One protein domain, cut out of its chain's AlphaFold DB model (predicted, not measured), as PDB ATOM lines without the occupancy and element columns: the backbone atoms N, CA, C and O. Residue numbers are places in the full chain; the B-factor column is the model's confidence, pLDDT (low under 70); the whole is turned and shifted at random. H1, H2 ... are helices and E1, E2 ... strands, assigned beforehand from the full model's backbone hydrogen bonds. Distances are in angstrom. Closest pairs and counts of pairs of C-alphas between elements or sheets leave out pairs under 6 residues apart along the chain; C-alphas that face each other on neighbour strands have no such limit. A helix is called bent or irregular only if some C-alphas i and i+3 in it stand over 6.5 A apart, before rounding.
ATOM      1  N   ILE A 184     250.926 227.179 186.122       85.25
ATOM      2  CA  ILE A 184     252.254 226.567 186.006       85.25
ATOM      3  C   ILE A 184     253.269 227.604 185.530       85.25
ATOM      4  O   ILE A 184     253.013 228.388 184.618       85.25
ATOM      5  N   ASN A 185     254.456 227.576 186.133       81.62
ATOM      6  CA  ASN A 185     255.576 228.422 185.735       81.62
ATOM      7  C   ASN A 185     256.391 227.722 184.637       81.62
ATOM      8  O   ASN A 185     257.006 226.682 184.886       81.62
ATOM      9  N   GLY A 186     256.453 228.312 183.442       74.12
ATOM     10  CA  GLY A 186     257.385 227.900 182.398       74.12
ATOM     11  C   GLY A 186     258.804 228.317 182.775       74.12
ATOM     12  O   GLY A 186     259.223 229.429 182.463       74.12
ATOM     13  N   LYS A 187     259.564 227.433 183.440       62.72
ATOM     14  CA  LYS A 187     260.896 227.764 183.997       62.72
ATOM     15  C   LYS A 187     261.882 228.342 182.973       62.72
ATOM     16  O   LYS A 187     262.749 229.118 183.343       62.72
ATOM     17  N   SER A 188     261.748 227.952 181.707       60.97
ATOM     18  CA  SER A 188     262.590 228.380 180.583       60.97
ATOM     19  C   SER A 188     262.050 229.576 179.794       60.97
ATOM     20  O   SER A 188     262.792 230.125 178.988       60.97
ATOM     21  N   SER A 189     260.786 229.965 179.981       63.38
ATOM     22  CA  SER A 189     260.154 231.084 179.263       63.38
ATOM     23  C   SER A 189     259.822 232.279 180.160       63.38
ATOM     24  O   SER A 189     259.434 233.324 179.653       63.38
ATOM     25  N   GLY A 190     259.921 232.134 181.487       70.38
ATOM     26  CA  GLY A 190     259.546 233.167 182.463       70.38
ATOM     27  C   GLY A 190     258.033 233.416 182.576       70.38
ATOM     28  O   GLY A 190     257.592 234.154 183.456       70.38
ATOM     29  N   LEU A 191     257.227 232.785 181.719       79.38
ATOM     30  CA  LEU A 191     255.780 232.967 181.649       79.38
ATOM     31  C   LEU A 191     255.041 232.080 182.663       79.38
ATOM     32  O   LEU A 191     255.436 230.943 182.941       79.38
ATOM     33  N   ARG A 192     253.917 232.595 183.172       87.94
ATOM     34  CA  ARG A 192     252.909 231.818 183.903       87.94
ATOM     35  C   ARG A 192     251.788 231.428 182.954       87.94
ATOM     36  O   ARG A 192     251.192 232.300 182.332       87.94
ATOM     37  N   PHE A 193     251.491 230.138 182.908       90.75
ATOM     38  CA  PHE A 193     250.405 229.569 182.124       90.75
ATOM     39  C   PHE A 193     249.276 229.160 183.061       90.75
ATOM     40  O   PHE A 193     249.516 228.408 184.006       90.75
ATOM     41  N   LEU A 194     248.071 229.662 182.818       92.31
ATOM     42  CA  LEU A 194     246.843 229.075 183.339       92.31
ATOM     43  C   LEU A 194     246.656 227.715 182.657       92.31
ATOM     44  O   LEU A 194     246.825 227.620 181.445       92.31
ATOM     45  N   VAL A 195     246.346 226.671 183.416       91.88
ATOM     46  CA  VAL A 195     245.934 225.386 182.842       91.88
ATOM     47  C   VAL A 195     244.422 225.402 182.737       91.88
ATOM     48  O   VAL A 195     243.746 225.481 183.763       91.88
ATOM     49  N   ASP A 196     243.914 225.330 181.512       90.50
ATOM     50  CA  ASP A 196     242.488 225.364 181.231       90.50
ATOM     51  C   ASP A 196     242.128 224.210 180.292       90.50
ATOM     52  O   ASP A 196     242.575 224.152 179.151       90.50
ATOM     53  N   THR A 197     241.348 223.254 180.793       87.06
ATOM     54  CA  THR A 197     240.861 222.120 179.994       87.06
ATOM     55  C   THR A 197     239.649 222.476 179.137       87.06
ATOM     56  O   THR A 197     239.265 221.662 178.306       87.06
ATOM     57  N   GLY A 198     239.027 223.641 179.358       85.06
ATOM     58  CA  GLY A 198     237.928 224.168 178.544       85.06
ATOM     59  C   GLY A 198     238.392 225.087 177.411       85.06
ATOM     60  O   GLY A 198     237.622 225.348 176.493       85.06
ATOM     61  N   ALA A 199     239.642 225.558 177.439       89.06
ATOM     62  CA  ALA A 199     240.258 226.229 176.300       89.06
ATOM     63  C   ALA A 199     240.771 225.180 175.306       89.06
ATOM     64  O   ALA A 199     241.612 224.362 175.666       89.06
ATOM     65  N   GLU A 200     240.303 225.207 174.060       86.19
ATOM     66  CA  GLU A 200     240.780 224.298 173.010       86.19
ATOM     67  C   GLU A 200     242.267 224.550 172.699       86.19
ATOM     68  O   GLU A 200     243.121 223.689 172.929       86.19
ATOM     69  N   VAL A 201     242.576 225.776 172.273       90.44
ATOM     70  CA  VAL A 201     243.903 226.221 171.825       90.44
ATOM     71  C   VAL A 201     244.778 226.769 172.955       90.44
ATOM     72  O   VAL A 201     244.303 227.300 173.962       90.44
ATOM     73  N   SER A 202     246.099 226.702 172.768       93.62
ATOM     74  CA  SER A 202     247.075 227.282 173.706       93.62
ATOM     75  C   SER A 202     247.555 228.669 173.267       93.62
ATOM     76  O   SER A 202     248.183 228.825 172.217       93.62
ATOM     77  N   VAL A 203     247.311 229.682 174.103       93.50
ATOM     78  CA  VAL A 203     247.533 231.102 173.772       93.50
ATOM     79  C   VAL A 203     248.550 231.794 174.679       93.50
ATOM     80  O   VAL A 203     248.726 231.443 175.848       93.50
ATOM     81  N   ILE A 204     249.204 232.829 174.151       92.38
ATOM     82  CA  ILE A 204     250.079 233.740 174.903       92.38
ATOM     83  C   ILE A 204     249.724 235.210 174.620       92.38
ATOM     84  O   ILE A 204     249.297 235.530 173.509       92.38
ATOM     85  N   PRO A 205     249.940 236.133 175.575       90.25
ATOM     86  CA  PRO A 205     249.836 237.562 175.306       90.25
ATOM     87  C   PRO A 205     250.914 238.022 174.305       90.25
ATOM     88  O   PRO A 205     252.065 237.582 174.416       90.25
ATOM     89  N   PRO A 206     250.604 238.953 173.385       85.19
ATOM     90  CA  PRO A 206     251.585 239.522 172.471       85.19
ATOM     91  C   PRO A 206     252.660 240.335 173.197       85.19
ATOM     92  O   PRO A 206     252.386 241.063 174.154       85.19
ATOM     93  N   LEU A 207     253.891 240.293 172.681       77.81
ATOM     94  CA  LEU A 207     255.037 240.957 173.323       77.81
ATOM     95  C   LEU A 207     255.038 242.493 173.162       77.81
ATOM     96  O   LEU A 207     255.709 243.188 173.923       77.81
ATOM     97  N   ARG A 208     254.320 243.037 172.166       71.25
ATOM     98  CA  ARG A 208     254.239 244.481 171.864       71.25
ATOM     99  C   ARG A 208     252.846 244.872 171.350       71.25
ATOM    100  O   ARG A 208     252.609 244.892 170.147       71.25
ATOM    101  N   ARG A 209     251.939 245.241 172.262       59.62
ATOM    102  CA  ARG A 209     250.527 245.574 171.957       59.62
ATOM    103  C   ARG A 209     250.318 246.675 170.903       59.62
ATOM    104  O   ARG A 209     249.347 246.625 170.167       59.62
ATOM    105  N   HIS A 210     251.222 247.651 170.800       54.47
ATOM    106  CA  HIS A 210     251.009 248.870 170.000       54.47
ATOM    107  C   HIS A 210     251.356 248.780 168.497       54.47
ATOM    108  O   HIS A 210     251.338 249.807 167.825       54.47
ATOM    109  N   ARG A 211     251.725 247.610 167.951       56.81
ATOM    110  CA  ARG A 211     252.132 247.486 166.527       56.81
ATOM    111  C   ARG A 211     251.611 246.250 165.786       56.81
ATOM    112  O   ARG A 211     252.050 245.992 164.669       56.81
ATOM    113  N   LEU A 212     250.706 245.480 166.379       66.81
ATOM    114  CA  LEU A 212     250.235 244.233 165.779       66.81
ATOM    115  C   LEU A 212     248.905 244.462 165.062       66.81
ATOM    116  O   LEU A 212     247.917 244.846 165.685       66.81
ATOM    117  N   LYS A 213     248.887 244.216 163.748       72.56
ATOM    118  CA  LYS A 213     247.633 244.086 163.001       72.56
ATOM    119  C   LYS A 213     246.949 242.786 163.448       72.56
ATOM    120  O   LYS A 213     247.655 241.780 163.559       72.56
ATOM    121  N   PRO A 214     245.632 242.780 163.714       76.12
ATOM    122  CA  PRO A 214     244.898 241.539 163.935       76.12
ATOM    123  C   PRO A 214     245.105 240.578 162.758       76.12
ATOM    124  O   PRO A 214     245.138 241.011 161.603       76.12
ATOM    125  N   SER A 215     245.268 239.291 163.050       75.94
ATOM    126  CA  SER A 215     245.274 238.249 162.023       75.94
ATOM    127  C   SER A 215     243.851 238.020 161.491       75.94
ATOM    128  O   SER A 215     242.877 238.484 162.082       75.94
ATOM    129  N   GLN A 216     243.724 237.291 160.379       71.81
ATOM    130  CA  GLN A 216     242.419 236.939 159.802       71.81
ATOM    131  C   GLN A 216     241.568 236.039 160.719       71.81
ATOM    132  O   GLN A 216     240.361 235.938 160.518       71.81
ATOM    133  N   PHE A 217     242.173 235.413 161.731       74.50
ATOM    134  CA  PHE A 217     241.502 234.498 162.649       74.50
ATOM    135  C   PHE A 217     241.325 235.133 164.032       74.50
ATOM    136  O   PHE A 217     242.222 235.793 164.563       74.50
ATOM    137  N   SER A 218     240.175 234.895 164.654       80.31
ATOM    138  CA  SER A 218     239.880 235.322 166.024       80.31
ATOM    139  C   SER A 218     239.263 234.166 166.801       80.31
ATOM    140  O   SER A 218     238.594 233.321 166.211       80.31
ATOM    141  N   PHE A 219     239.513 234.104 168.108       84.25
ATOM    142  CA  PHE A 219     238.895 233.093 168.968       84.25
ATOM    143  C   PHE A 219     237.641 233.639 169.624       84.25
ATOM    144  O   PHE A 219     237.518 234.843 169.832       84.25
ATOM    145  N   GLN A 220     236.736 232.751 170.011       86.00
ATOM    146  CA  GLN A 220     235.592 233.104 170.832       86.00
ATOM    147  C   GLN A 220     235.796 232.559 172.247       86.00
ATOM    148  O   GLN A 220     236.137 231.394 172.436       86.00
ATOM    149  N   ALA A 221     235.621 233.412 173.254       85.12
ATOM    150  CA  ALA A 221     235.566 232.974 174.644       85.12
ATOM    151  C   ALA A 221     234.172 232.418 174.992       85.12
ATOM    152  O   ALA A 221     233.192 232.704 174.311       85.12
ATOM    153  N   ALA A 222     234.056 231.678 176.100       77.50
ATOM    154  CA  ALA A 222     232.795 231.053 176.534       77.50
ATOM    155  C   ALA A 222     231.643 232.043 176.840       77.50
ATOM    156  O   ALA A 222     230.489 231.644 176.925       77.50
ATOM    157  N   ASN A 223     231.943 233.335 176.995       85.75
ATOM    158  CA  ASN A 223     230.987 234.446 177.091       85.75
ATOM    159  C   ASN A 223     230.691 235.099 175.719       85.75
ATOM    160  O   ASN A 223     230.308 236.267 175.660       85.75
ATOM    161  N   SER A 224     230.966 234.387 174.627       81.69
ATOM    162  CA  SER A 224     230.826 234.806 173.228       81.69
ATOM    163  C   SER A 224     231.672 236.007 172.777       81.69
ATOM    164  O   SER A 224     231.564 236.400 171.616       81.69
ATOM    165  N   THR A 225     232.552 236.572 173.618       87.88
ATOM    166  CA  THR A 225     233.403 237.705 173.209       87.88
ATOM    167  C   THR A 225     234.548 237.263 172.305       87.88
ATOM    168  O   THR A 225     235.278 236.325 172.636       87.88
ATOM    169  N   THR A 226     234.743 237.991 171.209       88.00
ATOM    170  CA  THR A 226     235.845 237.801 170.263       88.00
ATOM    171  C   THR A 226     237.189 238.217 170.866       88.00
ATOM    172  O   THR A 226     237.341 239.325 171.379       88.00
ATOM    173  N   ILE A 227     238.183 237.338 170.760       87.81
ATOM    174  CA  ILE A 227     239.582 237.562 171.123       87.81
ATOM    175  C   ILE A 227     240.391 237.685 169.829       87.81
ATOM    176  O   ILE A 227     240.571 236.712 169.091       87.81
ATOM    177  N   SER A 228     240.920 238.880 169.573       88.81
ATOM    178  CA  SER A 228     241.832 239.139 168.454       88.81
ATOM    179  C   SER A 228     243.128 238.336 168.590       88.81
ATOM    180  O   SER A 228     243.702 238.258 169.680       88.81
ATOM    181  N   THR A 229     243.623 237.789 167.477       89.88
ATOM    182  CA  THR A 229     244.937 237.128 167.405       89.88
ATOM    183  C   THR A 229     245.928 237.944 166.577       89.88
ATOM    184  O   THR A 229     245.534 238.816 165.807       89.88
ATOM    185  N   TYR A 230     247.222 237.670 166.736       89.00
ATOM    186  CA  TYR A 230     248.321 238.466 166.175       89.00
ATOM    187  C   TYR A 230     249.435 237.623 165.533       89.00
ATOM    188  O   TYR A 230     250.505 238.145 165.228       89.00
ATOM    189  N   GLY A 231     249.199 236.321 165.340       87.38
ATOM    190  CA  GLY A 231     250.164 235.372 164.782       87.38
ATOM    191  C   GLY A 231     250.469 234.212 165.729       87.38
ATOM    192  O   GLY A 231     249.702 233.918 166.645       87.38
ATOM    193  N   GLN A 232     251.595 233.540 165.498       89.69
ATOM    194  CA  GLN A 232     252.007 232.337 166.221       89.69
ATOM    195  C   GLN A 232     253.473 232.418 166.664       89.69
ATOM    196  O   GLN A 232     254.296 233.064 166.016       89.69
ATOM    197  N   ARG A 233     253.817 231.724 167.756       88.00
ATOM    198  CA  ARG A 233     255.168 231.683 168.325       88.00
ATOM    199  C   ARG A 233     255.506 230.319 168.915       88.00
ATOM    200  O   ARG A 233     254.874 229.866 169.866       88.00
ATOM    201  N   SER A 234     256.586 229.714 168.427       90.56
ATOM    202  CA  SER A 234     257.185 228.534 169.059       90.56
ATOM    203  C   SER A 234     257.820 228.894 170.410       90.56
ATOM    204  O   SER A 234     258.645 229.807 170.489       90.56
ATOM    205  N   LEU A 235     257.452 228.182 171.478       87.62
ATOM    206  CA  LEU A 235     258.051 228.293 172.810       87.62
ATOM    207  C   LEU A 235     258.446 226.916 173.353       87.62
ATOM    208  O   LEU A 235     257.680 225.956 173.277       87.62
ATOM    209  N   THR A 236     259.606 226.853 174.008       87.25
ATOM    210  CA  THR A 236     260.090 225.639 174.681       87.25
ATOM    211  C   THR A 236     259.894 225.742 176.192       87.25
ATOM    212  O   THR A 236     260.640 226.439 176.887       87.25
ATOM    213  N   LEU A 237     258.911 225.013 176.721       85.12
ATOM    214  CA  LEU A 237     258.487 225.026 178.118       85.12
ATOM    215  C   LEU A 237     259.136 223.916 178.958       85.12
ATOM    216  O   LEU A 237     259.071 222.728 178.640       85.12
ATOM    217  N   GLY A 238     259.717 224.303 180.094       81.81
ATOM    218  CA  GLY A 238     260.122 223.404 181.174       81.81
ATOM    219  C   GLY A 238     259.066 223.349 182.278       81.81
ATOM    220  O   GLY A 238     259.166 224.090 183.254       81.81
ATOM    221  N   LEU A 239     258.079 222.455 182.147       80.06
ATOM    222  CA  LEU A 239     256.929 222.320 183.066       80.06
ATOM    223  C   LEU A 239     257.238 221.553 184.374       80.06
ATOM    224  O   LEU A 239     256.330 221.102 185.066       80.06
ATOM    225  N   GLY A 240     258.516 221.341 184.708       70.00
ATOM    226  CA  GLY A 240     258.930 220.528 185.865       70.00
ATOM    227  C   GLY A 240     258.773 219.010 185.684       70.00
ATOM    228  O   GLY A 240     259.010 218.257 186.625       70.00
ATOM    229  N   LEU A 241     258.406 218.560 184.482       74.88
ATOM    230  CA  LEU A 241     258.382 217.152 184.079       74.88
ATOM    231  C   LEU A 241     259.750 216.739 183.499       74.88
ATOM    232  O   LEU A 241     260.587 217.589 183.200       74.88
ATOM    233  N   ARG A 242     259.983 215.431 183.312       71.81
ATOM    234  CA  ARG A 242     261.284 214.867 182.875       71.81
ATOM    235  C   ARG A 242     261.713 215.222 181.433       71.81
ATOM    236  O   ARG A 242     262.767 214.770 180.999       71.81
ATOM    237  N   ARG A 243     260.925 216.015 180.698       75.56
ATOM    238  CA  ARG A 243     261.217 216.495 179.335       75.56
ATOM    239  C   ARG A 243     260.838 217.969 179.174       75.56
ATOM    240  O   ARG A 243     260.032 218.492 179.945       75.56
ATOM    241  N   ARG A 244     261.416 218.625 178.165       82.75
ATOM    242  CA  ARG A 244     260.981 219.947 177.682       82.75
ATOM    243  C   ARG A 244     259.886 219.747 176.630       82.75
ATOM    244  O   ARG A 244     259.877 218.721 175.958       82.75
ATOM    245  N   PHE A 245     258.988 220.716 176.499       85.88
ATOM    246  CA  PHE A 245     257.871 220.687 175.552       85.88
ATOM    247  C   PHE A 245     258.020 221.876 174.611       85.88
ATOM    248  O   PHE A 245     257.986 223.012 175.076       85.88
ATOM    249  N   GLN A 246     258.239 221.629 173.324       89.31
ATOM    250  CA  GLN A 246     258.273 222.673 172.303       89.31
ATOM    251  C   GLN A 246     256.906 222.725 171.632       89.31
ATOM    252  O   GLN A 246     256.413 221.693 171.188       89.31
ATOM    253  N   TRP A 247     256.285 223.901 171.600       92.50
ATOM    254  CA  TRP A 247     254.927 224.061 171.091       92.50
ATOM    255  C   TRP A 247     254.717 225.424 170.444       92.50
ATOM    256  O   TRP A 247     255.313 226.411 170.878       92.50
ATOM    257  N   VAL A 248     253.857 225.477 169.429       90.69
ATOM    258  CA  VAL A 248     253.470 226.711 168.741       90.69
ATOM    259  C   VAL A 248     252.253 227.302 169.451       90.69
ATOM    260  O   VAL A 248     251.151 226.775 169.369       90.69
ATOM    261  N   PHE A 249     252.463 228.386 170.192       92.38
ATOM    262  CA  PHE A 249     251.399 229.135 170.857       92.38
ATOM    263  C   PHE A 249     250.840 230.204 169.932       92.38
ATOM    264  O   PHE A 249     251.581 230.792 169.143       92.38
ATOM    265  N   ILE A 250     249.559 230.514 170.081       90.50
ATOM    266  CA  ILE A 250     248.906 231.565 169.302       90.50
ATOM    267  C   ILE A 250     248.955 232.872 170.104       90.50
ATOM    268  O   ILE A 250     248.627 232.898 171.293       90.50
ATOM    269  N   GLU A 251     249.423 233.957 169.488       91.19
ATOM    270  CA  GLU A 251     249.458 235.275 170.128       91.19
ATOM    271  C   GLU A 251     248.057 235.885 170.084       91.19
ATOM    272  O   GLU A 251     247.513 236.092 169.003       91.19
ATOM    273  N   ALA A 252     247.465 236.167 171.244       90.50
ATOM    274  CA  ALA A 252     246.076 236.613 171.364       90.50
ATOM    275  C   ALA A 252     245.922 237.714 172.423       90.50
ATOM    276  O   ALA A 252     246.745 237.801 173.338       90.50
ATOM    277  N   ASP A 253     244.879 238.548 172.333       89.38
ATOM    278  CA  ASP A 253     244.615 239.600 173.332       89.38
ATOM    279  C   ASP A 253     244.067 239.030 174.654       89.38
ATOM    280  O   ASP A 253     242.906 239.183 175.028       89.38
ATOM    281  N   VAL A 254     244.939 238.325 175.371       87.75
ATOM    282  CA  VAL A 254     244.662 237.703 176.664       87.75
ATOM    283  C   VAL A 254     245.543 238.307 177.757       87.75
ATOM    284  O   VAL A 254     246.697 238.685 177.547       87.75
ATOM    285  N   LYS A 255     245.005 238.396 178.980       86.69
ATOM    286  CA  LYS A 255     245.737 238.921 180.153       86.69
ATOM    287  C   LYS A 255     246.744 237.928 180.743       86.69
ATOM    288  O   LYS A 255     247.557 238.302 181.584       86.69
ATOM    289  N   SER A 256     246.665 236.653 180.384       88.69
ATOM    290  CA  SER A 256     247.519 235.579 180.898       88.69
ATOM    291  C   SER A 256     247.694 234.518 179.824       88.69
ATOM    292  O   SER A 256     246.767 234.280 179.058       88.69
ATOM    293  N   SER A 257     248.863 233.880 179.778       92.38
ATOM    294  CA  SER A 257     249.078 232.723 178.908       92.38
ATOM    295  C   SER A 257     248.212 231.550 179.364       92.38
ATOM    296  O   SER A 257     248.020 231.369 180.568       92.38
ATOM    297  N   ILE A 258     247.736 230.736 178.426       94.06
ATOM    298  CA  ILE A 258     246.873 229.579 178.684       94.06
ATOM    299  C   ILE A 258     247.479 228.345 178.004       94.06
ATOM    300  O   ILE A 258     247.911 228.406 176.854       94.06
ATOM    301  N   ILE A 259     247.527 227.233 178.733       93.25
ATOM    302  CA  ILE A 259     247.720 225.888 178.185       93.25
ATOM    303  C   ILE A 259     246.327 225.277 178.042       93.25
ATOM    304  O   ILE A 259     245.670 225.036 179.057       93.25
ATOM    305  N   GLY A 260     245.916 225.076 176.791       90.75
ATOM    306  CA  GLY A 260     244.636 224.489 176.402       90.75
ATOM    307  C   GLY A 260     244.685 222.967 176.237       90.75
ATOM    308  O   GLY A 260     245.745 222.335 176.323       90.75
ATOM    309  N   ALA A 261     243.521 222.383 175.963       86.56
ATOM    310  CA  ALA A 261     243.295 220.960 175.756       86.56
ATOM    311  C   ALA A 261     244.159 220.370 174.630       86.56
ATOM    312  O   ALA A 261     244.676 219.267 174.793       86.56
ATOM    313  N   GLU A 262     244.396 221.108 173.543       89.44
ATOM    314  CA  GLU A 262     245.243 220.696 172.416       89.44
ATOM    315  C   GLU A 262     246.670 220.322 172.869       89.44
ATOM    316  O   GLU A 262     247.147 219.218 172.600       89.44
ATOM    317  N   PHE A 263     247.327 221.192 173.648       90.12
ATOM    318  CA  PHE A 263     248.664 220.948 174.213       90.12
ATOM    319  C   PHE A 263     248.654 219.803 175.235       90.12
ATOM    320  O   PHE A 263     249.599 219.018 175.331       90.12
ATOM    321  N   LEU A 264     247.599 219.718 176.049       87.56
ATOM    322  CA  LEU A 264     247.471 218.653 177.043       87.56
ATOM    323  C   LEU A 264     247.309 217.287 176.364       87.56
ATOM    324  O   LEU A 264     247.957 216.325 176.776       87.56
ATOM    325  N   SER A 265     246.508 217.221 175.301       77.12
ATOM    326  CA  SER A 265     246.265 216.023 174.500       77.12
ATOM    327  C   SER A 265     247.517 215.600 173.727       77.12
ATOM    328  O   SER A 265     248.002 214.483 173.920       77.12
ATOM    329  N   SER A 266     248.123 216.512 172.955       79.31
ATOM    330  CA  SER A 266     249.291 216.227 172.103       79.31
ATOM    331  C   SER A 266     250.496 215.686 172.881       79.31
ATOM    332  O   SER A 266     251.260 214.861 172.378       79.31
ATOM    333  N   PHE A 267     250.648 216.094 174.144       79.56
ATOM    334  CA  PHE A 267     251.710 215.618 175.026       79.56
ATOM    335  C   PHE A 267     251.280 214.559 176.050       79.56
ATOM    336  O   PHE A 267     252.119 214.155 176.868       79.56
ATOM    337  N   GLY A 268     250.027 214.094 176.016       74.62
ATOM    338  CA  GLY A 268     249.491 213.088 176.934       74.62
ATOM    339  C   GLY A 268     249.590 213.513 178.402       74.62
ATOM    340  O   GLY A 268     250.101 212.766 179.238       74.62
ATOM    341  N   LEU A 269     249.184 214.740 178.726       83.69
ATOM    342  CA  LEU A 269     249.282 215.334 180.058       83.69
ATOM    343  C   LEU A 269     247.917 215.345 180.751       83.69
ATOM    344  O   LEU A 269     246.955 215.926 180.258       83.69
ATOM    345  N   ARG A 270     247.841 214.748 181.943       83.06
ATOM    346  CA  ARG A 270     246.652 214.771 182.805       83.06
ATOM    347  C   ARG A 270     246.747 215.876 183.850       83.06
ATOM    348  O   ARG A 270     247.779 216.026 184.513       83.06
ATOM    349  N   VAL A 271     245.647 216.603 184.026       86.31
ATOM    350  CA  VAL A 271     245.492 217.678 185.014       86.31
ATOM    351  C   VAL A 271     245.062 217.091 186.359       86.31
ATOM    352  O   VAL A 271     243.932 216.645 186.519       86.31
ATOM    353  N   ASP A 272     245.956 217.109 187.345       81.44
ATOM    354  CA  ASP A 272     245.614 216.817 188.737       81.44
ATOM    355  C   ASP A 272     245.213 218.126 189.430       81.44
ATOM    356  O   ASP A 272     246.062 218.898 189.887       81.44
ATOM    357  N   VAL A 273     243.906 218.393 189.470       80.94
ATOM    358  CA  VAL A 273     243.333 219.598 190.095       80.94
ATOM    359  C   VAL A 273     243.550 219.593 191.613       80.94
ATOM    360  O   VAL A 273     243.837 220.640 192.197       80.94
ATOM    361  N   ARG A 274     243.488 218.416 192.256       75.94
ATOM    362  CA  ARG A 274     243.632 218.256 193.714       75.94
ATOM    363  C   ARG A 274     245.030 218.645 194.187       75.94
ATOM    364  O   ARG A 274     245.160 219.362 195.176       75.94
ATOM    365  N   HIS A 275     246.062 218.202 193.476       77.25
ATOM    366  CA  HIS A 275     247.461 218.500 193.797       77.25
ATOM    367  C   HIS A 275     248.050 219.650 192.966       77.25
ATOM    368  O   HIS A 275     249.238 219.941 193.099       77.25
ATOM    369  N   ARG A 276     247.232 220.306 192.125       79.94
ATOM    370  CA  ARG A 276     247.607 221.428 191.245       79.94
ATOM    371  C   ARG A 276     248.880 221.132 190.447       79.94
ATOM    372  O   ARG A 276     249.881 221.844 190.550       79.94
ATOM    373  N   ARG A 277     248.867 220.038 189.680       82.56
ATOM    374  CA  ARG A 277     250.038 219.577 188.918       82.56
ATOM    375  C   ARG A 277     249.637 218.879 187.618       82.56
ATOM    376  O   ARG A 277     248.629 218.187 187.567       82.56
ATOM    377  N   LEU A 278     250.469 218.994 186.582       84.06
ATOM    378  CA  LEU A 278     250.383 218.101 185.422       84.06
ATOM    379  C   LEU A 278     251.101 216.787 185.710       84.06
ATOM    380  O   LEU A 278     252.177 216.759 186.309       84.06
ATOM    381  N   THR A 279     250.520 215.691 185.244       79.44
ATOM    382  CA  THR A 279     251.117 214.357 185.294       79.44
ATOM    383  C   THR A 279     251.214 213.808 183.878       79.44
ATOM    384  O   THR A 279     250.290 213.950 183.084       79.44
ATOM    385  N   THR A 280     252.347 213.209 183.523       65.94
ATOM    386  CA  THR A 280     252.484 212.521 182.233       65.94
ATOM    387  C   THR A 280     251.672 211.233 182.253       65.94
ATOM    388  O   THR A 280     251.821 210.444 183.191       65.94
ATOM    389  N   HIS A 281     250.909 210.967 181.196       52.66
ATOM    390  CA  HIS A 281     250.376 209.644 180.904       52.66
ATOM    391  C   HIS A 281     251.539 208.698 180.585       52.66
ATOM    392  O   HIS A 281     251.975 208.561 179.446       52.66
TER     393      HIS A 281
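This is residues 184 to 281 of the 463 residues of the protein "Hypothetical protein" of Spirometra erinaceieuropaei (UniProt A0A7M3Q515). A long, bent hairpin of E3 and E4 makes a curved wall, and the short parallel pair of E1 and E5 lies on its hollow side near the middle of the domain. The small hairpin of E6 and E7 makes one end of the long axis, with the short helix H1 between it and the wall; E2 and the loop round Arg 211 lie toward the other end. The printed part has 98 residues, with one named helix and seven named strands in the order E1 E2 E3 E4 E5 H1 E6 E7, and under half of the residues are in named elements. The class is mostly strand; E2, E3 and E4 form an antiparallel sheet in that order. The whole is compact, with a radius of gyration of the C-alphas of 13.6 A and spans of 38 by 28 by 20 A.

E1, residues 192 to 195, begins at C-alpha 192, at (252.909, 231.818, 183.903). E2 is residues 218 to 220. E3, residues 226 to 237, is 27.2 A long and bends by 77 degrees at residue 234; its C-alpha 226 is at (235.845, 237.801, 170.263). E4, residues 245 to 252, is 20.3 A long. E5 is residues 257 to 259, H1 residues 261 to 266 and E6 residues 269 to 272. E7, residues 277 to 280, ends at C-alpha 280, at (252.484, 212.521, 182.233).

Residues 184 to 185 pair antiparallel with residues 192 to 193 of E1. E1 and E5 are parallel neighbours at 40 degrees, with N 194 and O 257 within hydrogen-bond range at 2.8 A. E2, E3 and E4 form a meander, each strand the antiparallel neighbour of the one before; the sheet is only just strongly twisted, its C-alphas lying up to 4.2 A off the best plane. The pairing is staggered: E3 pairs with E2 over residues 226 to 228 and with E4 over residues 229 to 237. In the hairpin E2 and E3, N 227 and O 219 are 2.7 A apart; in the hairpin E3 and E4, N 233 and O 249 are 2.8 A apart. E4 and E5 are near each other, with 6 pairs of C-alphas within 10 A. H1 only grazes the sheet of E2, E3 and E4, with its residues 263 to 266; the closest C-alphas of E4 and H1, those of Trp 247 and Phe 263, are 7.7 A apart. Every O i to N i+4 pair in H1 is within hydrogen-bond range. In the hairpin E6 and E7, N 270 and O 279 are 2.8 A apart.

The C-alphas farthest apart, those of Arg 211 and Arg 274, are 40.8 A apart. The printed part has no cut. The link from E1 to E2, 22 residues, is long. Mean pLDDT of the printed part is 82.3; residues 187 to 189, 209 to 212 and 280 to 281 are under 70.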